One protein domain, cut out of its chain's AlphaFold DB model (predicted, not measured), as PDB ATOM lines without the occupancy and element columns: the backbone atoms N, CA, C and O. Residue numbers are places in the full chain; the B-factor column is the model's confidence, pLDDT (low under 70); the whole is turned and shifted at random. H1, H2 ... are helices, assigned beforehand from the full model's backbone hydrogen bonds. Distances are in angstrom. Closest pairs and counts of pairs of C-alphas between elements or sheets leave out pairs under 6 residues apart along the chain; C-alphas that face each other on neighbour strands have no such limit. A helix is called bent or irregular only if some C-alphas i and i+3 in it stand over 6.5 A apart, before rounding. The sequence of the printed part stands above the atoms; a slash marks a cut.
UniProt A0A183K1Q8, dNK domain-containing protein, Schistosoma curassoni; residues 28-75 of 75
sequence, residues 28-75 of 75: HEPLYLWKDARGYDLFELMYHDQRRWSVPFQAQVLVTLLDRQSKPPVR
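AT A GLANCE: This is residues 28 to 75 of the 75 residues of the protein "dNK domain-containing protein" of Schistosoma curassoni (UniProt A0A183K1Q8). What shape do these atoms make? One long helix, H3, has two short helices on one side of it: H2 folds back beside its residues 52 to 57 as a hairpin, and H1 packs next to its residues 57 to 64. After H3 a free tail, residues 69 to 75, of which 69 belongs to H3, sticks out and adds to the length. What is it made of, and how large is it? The printed part has 48 residues with three named helices, in the order H1, H2, H3, and no named strand, and its class is all helix. It is loose, with a radius of gyration of the C-alphas of 12.0 A, and it spans 41 by 17 by 16 A.

IN THESE COORDINATES: Where is the first helix? H1 is residues 31 to 35, Leu 31 to Lys 35, and measures 6.3 A from first to last C-alpha. It begins at C-alpha 31, at (44.355, -18.106, -4.467). What follows it? H2 is residues 42 to 48, Leu 42 to His 48, and its first and last C-alphas are 9.6 A apart. C-alpha 42 stands at (44.096, -25.382, -11.388). Where does the longest helix run? H3 is residues 50 to 69, 20 residues from Gln 50 to Gln 69, and measures 26.9 A from first to last C-alpha, ending at C-alpha 69, at (55.921, -20.228, 5.530). It is irregular: C-alphas 52 and 55 are 7.3 A apart, against about 5 A in a regular helix, and its line is a rough one.

HOW THE PARTS SIT: What does H1 meet? H1 and H2 touch only at the corner by their link, where the closest C-alphas, those of Trp 34 and Leu 42, are 5.6 A apart. H1 and H3 touch, and H3 touches H1 with residues 57 to 64 alone. Their closest C-alphas are those of Trp 34 and Gln 60, 6.9 A apart, and the centres of the two helices are 10.3 A apart. How do H2 and H3 stand to each other? They form a helical hairpin, two helices that follow each other in the chain and run opposite ways, here at a shallow tilt of 26 degrees. They touch with 9 pairs of C-alphas within 8 A, the closest being those of Met 46 and Trp 53, 4.7 A apart, and H3 takes part with residues 52 to 57 alone. What do the backbone N and O atoms show? In H1 and H2 every O i to N i+4 pair is within hydrogen-bond range, and in H3 14 of 16 are.

THE WHOLE: How far does the whole reach? The two C-alphas farthest apart are those of Arg 51 and Arg 75, at 42.2 A, and the outline is a rod. What stands free? Residues 47 to 52, of which 50 to 52 belong to H3, and residues 69 to 75 stand free. The body without them has 35 residues and spans 23 by 17 by 15 A, with a radius of gyration of 8.8 A. How is the chain linked, and is it cut? The printed part runs from 28 to 75 with no cut, and residue 75 is the chain's last. The link from H1 to H2 is short, with 6 residues between them, and the link from H2 to H3 is tight, with 1 residue. Where is the model's confidence low? The mean pLDDT of the printed part is 92.5, and residues 74 to 75 are under 70.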
ATOM      1  N   HIS A  28      47.504 -14.488   3.882       88.88
ATOM      2  CA  HIS A  28      46.320 -15.087   3.265       88.88
ATOM      3  C   HIS A  28      46.693 -16.271   2.358       88.88
ATOM      4  O   HIS A  28      47.834 -16.400   1.914       88.88
ATOM      5  N   GLU A  29      45.719 -17.117   2.026       89.69
ATOM      6  CA  GLU A  29      45.887 -18.173   1.019       89.69
ATOM      7  C   GLU A  29      46.200 -17.559  -0.368       89.69
ATOM      8  O   GLU A  29      45.544 -16.594  -0.778       89.69
ATOM      9  N   PRO A  30      47.206 -18.064  -1.111       91.56
ATOM     10  CA  PRO A  30      47.592 -17.543  -2.426       91.56
ATOM     11  C   PRO A  30      46.645 -17.987  -3.554       91.56
ATOM     12  O   PRO A  30      47.090 -18.566  -4.539       91.56
ATOM     13  N   LEU A  31      45.348 -17.673  -3.467       92.00
ATOM     14  CA  LEU A  31      44.355 -18.106  -4.467       92.00
ATOM     15  C   LEU A  31      44.744 -17.743  -5.911       92.00
ATOM     16  O   LEU A  31      44.479 -18.504  -6.835       92.00
ATOM     17  N   TYR A  32      45.404 -16.600  -6.108       93.44
ATOM     18  CA  TYR A  32      45.869 -16.160  -7.425       93.44
ATOM     19  C   TYR A  32      46.914 -17.108  -8.040       93.44
ATOM     20  O   TYR A  32      46.874 -17.334  -9.241       93.44
ATOM     21  N   LEU A  33      47.788 -17.730  -7.235       94.12
ATOM     22  CA  LEU A  33      48.763 -18.726  -7.715       94.12
ATOM     23  C   LEU A  33      48.118 -20.069  -8.067       94.12
ATOM     24  O   LEU A  33      48.765 -20.936  -8.657       94.12
ATOM     25  N   TRP A  34      46.877 -20.279  -7.632       95.25
ATOM     26  CA  TRP A  34      46.111 -21.492  -7.909       95.25
ATOM     27  C   TRP A  34      45.187 -21.303  -9.114       95.25
ATOM     28  O   TRP A  34      44.934 -22.263  -9.833       95.25
ATOM     29  N   LYS A  35      44.728 -20.066  -9.344       95.25
ATOM     30  CA  LYS A  35      43.944 -19.660 -10.520       95.25
ATOM     31  C   LYS A  35      44.786 -19.330 -11.751       95.25
ATOM     32  O   LYS A  35      44.270 -19.327 -12.858       95.25
ATOM     33  N   ASP A  36      46.071 -19.055 -11.561       95.31
ATOM     34  CA  ASP A  36      47.027 -18.884 -12.651       95.31
ATOM     35  C   ASP A  36      48.336 -19.607 -12.323       95.31
ATOM     36  O   ASP A  36      49.306 -19.045 -11.807       95.31
ATOM     37  N   ALA A  37      48.355 -20.903 -12.618       92.31
ATOM     38  CA  ALA A  37      49.550 -21.726 -12.586       92.31
ATOM     39  C   ALA A  37      50.136 -21.826 -14.000       92.31
ATOM     40  O   ALA A  37      49.955 -22.824 -14.696       92.31
ATOM     41  N   ARG A  38      50.858 -20.779 -14.424       91.44
ATOM     42  CA  ARG A  38      51.455 -20.666 -15.772       91.44
ATOM     43  C   ARG A  38      50.403 -20.732 -16.892       91.44
ATOM     44  O   ARG A  38      50.591 -21.450 -17.873       91.44
ATOM     45  N   GLY A  39      49.302 -20.001 -16.733       94.25
ATOM     46  CA  GLY A  39      48.192 -19.941 -17.685       94.25
ATOM     47  C   GLY A  39      47.093 -20.982 -17.463       94.25
ATOM     48  O   GLY A  39      46.148 -21.024 -18.245       94.25
ATOM     49  N   TYR A  40      47.194 -21.811 -16.419       94.50
ATOM     50  CA  TYR A  40      46.175 -22.802 -16.064       94.50
ATOM     51  C   TYR A  40      45.469 -22.429 -14.758       94.50
ATOM     52  O   TYR A  40      46.128 -22.260 -13.729       94.50
ATOM     53  N   ASP A  41      44.136 -22.397 -14.772       97.19
ATOM     54  CA  ASP A  41      43.328 -22.304 -13.553       97.19
ATOM     55  C   ASP A  41      43.174 -23.701 -12.929       97.19
ATOM     56  O   ASP A  41      42.251 -24.457 -13.229       97.19
ATOM     57  N   LEU A  42      44.124 -24.082 -12.068       96.25
ATOM     58  CA  LEU A  42      44.096 -25.382 -11.388       96.25
ATOM     59  C   LEU A  42      42.923 -25.500 -10.412       96.25
ATOM     60  O   LEU A  42      42.494 -26.616 -10.113       96.25
ATOM     61  N   PHE A  43      42.419 -24.373  -9.904       93.88
ATOM     62  CA  PHE A  43      41.254 -24.358  -9.031       93.88
ATOM     63  C   PHE A  43      40.009 -24.772  -9.818       93.88
ATOM     64  O   PHE A  43      39.309 -25.695  -9.406       93.88
ATOM     65  N   GLU A  44      39.773 -24.159 -10.978       96.56
ATOM     66  CA  GLU A  44      38.686 -24.539 -11.884       96.56
ATOM     67  C   GLU A  44      38.835 -25.986 -12.375       96.56
ATOM     68  O   GLU A  44      37.894 -26.777 -12.275       96.56
ATOM     69  N   LEU A  45      40.033 -26.369 -12.834       97.06
ATOM     70  CA  LEU A  45      40.305 -27.713 -13.351       97.06
ATOM     71  C   LEU A  45      40.033 -28.810 -12.313       97.06
ATOM     72  O   LEU A  45      39.525 -29.876 -12.666       97.06
ATOM     73  N   MET A  46      40.318 -28.547 -11.033       96.69
ATOM     74  CA  MET A  46      39.989 -29.455  -9.933       96.69
ATOM     75  C   MET A  46      38.478 -29.635  -9.769       96.69
ATOM     76  O   MET A  46      38.032 -30.772  -9.636       96.69
ATOM     77  N   TYR A  47      37.683 -28.562  -9.831       94.94
ATOM     78  CA  TYR A  47      36.221 -28.679  -9.770       94.94
ATOM     79  C   TYR A  47      35.625 -29.364 -11.006       94.94
ATOM     80  O   TYR A  47      34.616 -30.055 -10.878       94.94
ATOM     81  N   HIS A  48      36.244 -29.201 -12.178       97.25
ATOM     82  CA  HIS A  48      35.773 -29.803 -13.424       97.25
ATOM     83  C   HIS A  48      36.090 -31.307 -13.527       97.25
ATOM     84  O   HIS A  48      35.217 -32.101 -13.867       97.25
ATOM     85  N   ASP A  49      37.331 -31.724 -13.249       97.19
ATOM     86  CA  ASP A  49      37.739 -33.136 -13.247       97.19
ATOM     87  C   ASP A  49      38.646 -33.435 -12.048       97.19
ATOM     88  O   ASP A  49      39.880 -33.435 -12.115       97.19
ATOM     89  N   GLN A  50      37.994 -33.750 -10.930       96.31
ATOM     90  CA  GLN A  50      38.665 -34.084  -9.679       96.31
ATOM     91  C   GLN A  50      39.607 -35.284  -9.816       96.31
ATOM     92  O   GLN A  50      40.659 -35.295  -9.175       96.31
ATOM     93  N   ARG A  51      39.276 -36.293 -10.634       97.56
ATOM     94  CA  ARG A  51      40.098 -37.512 -10.740       97.56
ATOM     95  C   ARG A  51      41.464 -37.202 -11.332       97.56
ATOM     96  O   ARG A  51      42.462 -37.758 -10.881       97.56
ATOM     97  N   ARG A  52      41.508 -36.306 -12.314       97.19
ATOM     98  CA  ARG A  52      42.749 -35.894 -12.968       97.19
ATOM     99  C   ARG A  52      43.485 -34.789 -12.212       97.19
ATOM    100  O   ARG A  52      44.712 -34.822 -12.143       97.19
ATOM    101  N   TRP A  53      42.760 -33.820 -11.652       97.44
ATOM    102  CA  TRP A  53      43.351 -32.556 -11.195       97.44
ATOM    103  C   TRP A  53      43.468 -32.391  -9.678       97.44
ATOM    104  O   TRP A  53      44.156 -31.469  -9.245       97.44
ATOM    105  N   SER A  54      42.911 -33.294  -8.859       97.06
ATOM    106  CA  SER A  54      43.051 -33.194  -7.393       97.06
ATOM    107  C   SER A  54      44.510 -33.229  -6.946       97.06
ATOM    108  O   SER A  54      44.930 -32.376  -6.173       97.06
ATOM    109  N   VAL A  55      45.309 -34.180  -7.444       97.50
ATOM    110  CA  VAL A  55      46.717 -34.307  -7.031       97.50
ATOM    111  C   VAL A  55      47.557 -33.100  -7.481       97.50
ATOM    112  O   VAL A  55      48.216 -32.513  -6.623       97.50
ATOM    113  N   PRO A  56      47.516 -32.659  -8.757       95.88
ATOM    114  CA  PRO A  56      48.214 -31.443  -9.183       95.88
ATOM    115  C   PRO A  56      47.811 -30.192  -8.394       95.88
ATOM    116  O   PRO A  56      48.676 -29.427  -7.973       95.88
ATOM    117  N   PHE A  57      46.510 -29.999  -8.158       97.00
ATOM    118  CA  PHE A  57      46.012 -28.863  -7.385       97.00
ATOM    119  C   PHE A  57      46.523 -28.904  -5.939       97.00
ATOM    120  O   PHE A  57      47.068 -27.914  -5.455       97.00
ATOM    121  N   GLN A  58      46.429 -30.054  -5.265       96.75
ATOM    122  CA  GLN A  58      46.917 -30.203  -3.888       96.75
ATOM    123  C   GLN A  58      48.443 -30.029  -3.787       96.75
ATOM    124  O   GLN A  58      48.923 -29.412  -2.839       96.75
ATOM    125  N   ALA A  59      49.214 -30.492  -4.777       96.62
ATOM    126  CA  ALA A  59      50.656 -30.247  -4.834       96.62
ATOM    127  C   ALA A  59      50.982 -28.750  -4.975       96.62
ATOM    128  O   ALA A  59      51.852 -28.243  -4.265       96.62
ATOM    129  N   GLN A  60      50.258 -28.024  -5.834       96.00
ATOM    130  CA  GLN A  60      50.409 -26.573  -5.978       96.00
ATOM    131  C   GLN A  60      50.064 -25.837  -4.674       96.00
ATOM    132  O   GLN A  60      50.804 -24.947  -4.247       96.00
ATOM    133  N   VAL A  61      48.969 -26.220  -4.009       95.69
ATOM    134  CA  VAL A  61      48.589 -25.681  -2.693       95.69
ATOM    135  C   VAL A  61      49.718 -25.899  -1.687       95.69
ATOM    136  O   VAL A  61      50.169 -24.940  -1.063       95.69
ATOM    137  N   LEU A  62      50.239 -27.123  -1.576       95.94
ATOM    138  CA  LEU A  62      51.305 -27.451  -0.630       95.94
ATOM    139  C   LEU A  62      52.578 -26.633  -0.884       95.94
ATOM    140  O   LEU A  62      53.100 -26.011   0.039       95.94
ATOM    141  N   VAL A  63      53.059 -26.593  -2.129       95.50
ATOM    142  CA  VAL A  63      54.283 -25.860  -2.496       95.50
ATOM    143  C   VAL A  63      54.134 -24.365  -2.218       95.50
ATOM    144  O   VAL A  63      55.023 -23.756  -1.629       95.50
ATOM    145  N   THR A  64      53.006 -23.766  -2.601       95.12
ATOM    146  CA  THR A  64      52.787 -22.322  -2.419       95.12
ATOM    147  C   THR A  64      52.606 -21.923  -0.955       95.12
ATOM    148  O   THR A  64      53.027 -20.831  -0.569       95.12
ATOM    149  N   LEU A  65      52.016 -22.785  -0.120       94.06
ATOM    150  CA  LEU A  65      51.923 -22.549   1.323       94.06
ATOM    151  C   LEU A  65      53.279 -22.723   2.016       94.06
ATOM    152  O   LEU A  65      53.634 -21.882   2.842       94.06
ATOM    153  N   LEU A  66      54.060 -23.743   1.647       94.62
ATOM    154  CA  LEU A  66      55.415 -23.944   2.173       94.62
ATOM    155  C   LEU A  66      56.353 -22.787   1.804       94.62
ATOM    156  O   LEU A  66      57.061 -22.283   2.671       94.62
ATOM    157  N   ASP A  67      56.319 -22.318   0.554       92.94
ATOM    158  CA  ASP A  67      57.094 -21.148   0.108       92.94
ATOM    159  C   ASP A  67      56.713 -19.867   0.865       92.94
ATOM    160  O   ASP A  67      57.529 -18.971   1.069       92.94
ATOM    161  N   ARG A  68      55.458 -19.754   1.306       90.19
ATOM    162  CA  ARG A  68      55.046 -18.642   2.163       90.19
ATOM    163  C   ARG A  68      55.587 -18.797   3.572       90.19
ATOM    164  O   ARG A  68      56.168 -17.853   4.085       90.19
ATOM    165  N   GLN A  69      55.444 -19.972   4.171       89.56
ATOM    166  CA  GLN A  69      55.921 -20.228   5.530       89.56
ATOM    167  C   GLN A  69      57.445 -20.137   5.673       89.56
ATOM    168  O   GLN A  69      57.930 -19.846   6.761       89.56
ATOM    169  N   SER A  70      58.203 -20.373   4.598       91.06
ATOM    170  CA  SER A  70      59.663 -20.258   4.609       91.06
ATOM    171  C   SER A  70      60.170 -18.812   4.581       91.06
ATOM    172  O   SER A  70      61.346 -18.577   4.870       91.06
ATOM    173  N   LYS A  71      59.318 -17.832   4.243       86.12
ATOM    174  CA  LYS A  71      59.709 -16.419   4.199       86.12
ATOM    175  C   LYS A  71      59.825 -15.858   5.617       86.12
ATOM    176  O   LYS A  71      58.968 -16.137   6.456       86.12
ATOM    177  N   PRO A  72      60.871 -15.062   5.902       82.75
ATOM    178  CA  PRO A  72      60.994 -14.411   7.195       82.75
ATOM    179  C   PRO A  72      59.829 -13.428   7.398       82.75
ATOM    180  O   PRO A  72      59.407 -12.803   6.420       82.75
ATOM    181  N   PRO A  73      59.345 -13.252   8.641       73.75
ATOM    182  CA  PRO A  73      58.325 -12.257   8.940       73.75
ATOM    183  C   PRO A  73      58.797 -10.864   8.520       73.75
ATOM    184  O   PRO A  73      59.952 -10.490   8.772       73.75
ATOM    185  N   VAL A  74      57.916 -10.098   7.886       68.31
ATOM    186  CA  VAL A  74      58.187  -8.707   7.520       68.31
ATOM    187  C   VAL A  74      58.147  -7.880   8.811       68.31
ATOM    188  O   VAL A  74      57.125  -7.836   9.491       68.31
ATOM    189  N   ARG A  75      59.295  -7.298   9.187       55.88
ATOM    190  CA  ARG A  75      59.476  -6.517  10.426       55.88
ATOM    191  C   ARG A  75      58.723  -5.193  10.424       55.88
ATOM    192  O   ARG A  75      58.736  -4.525   9.367       55.88
TER     193      ARG A  75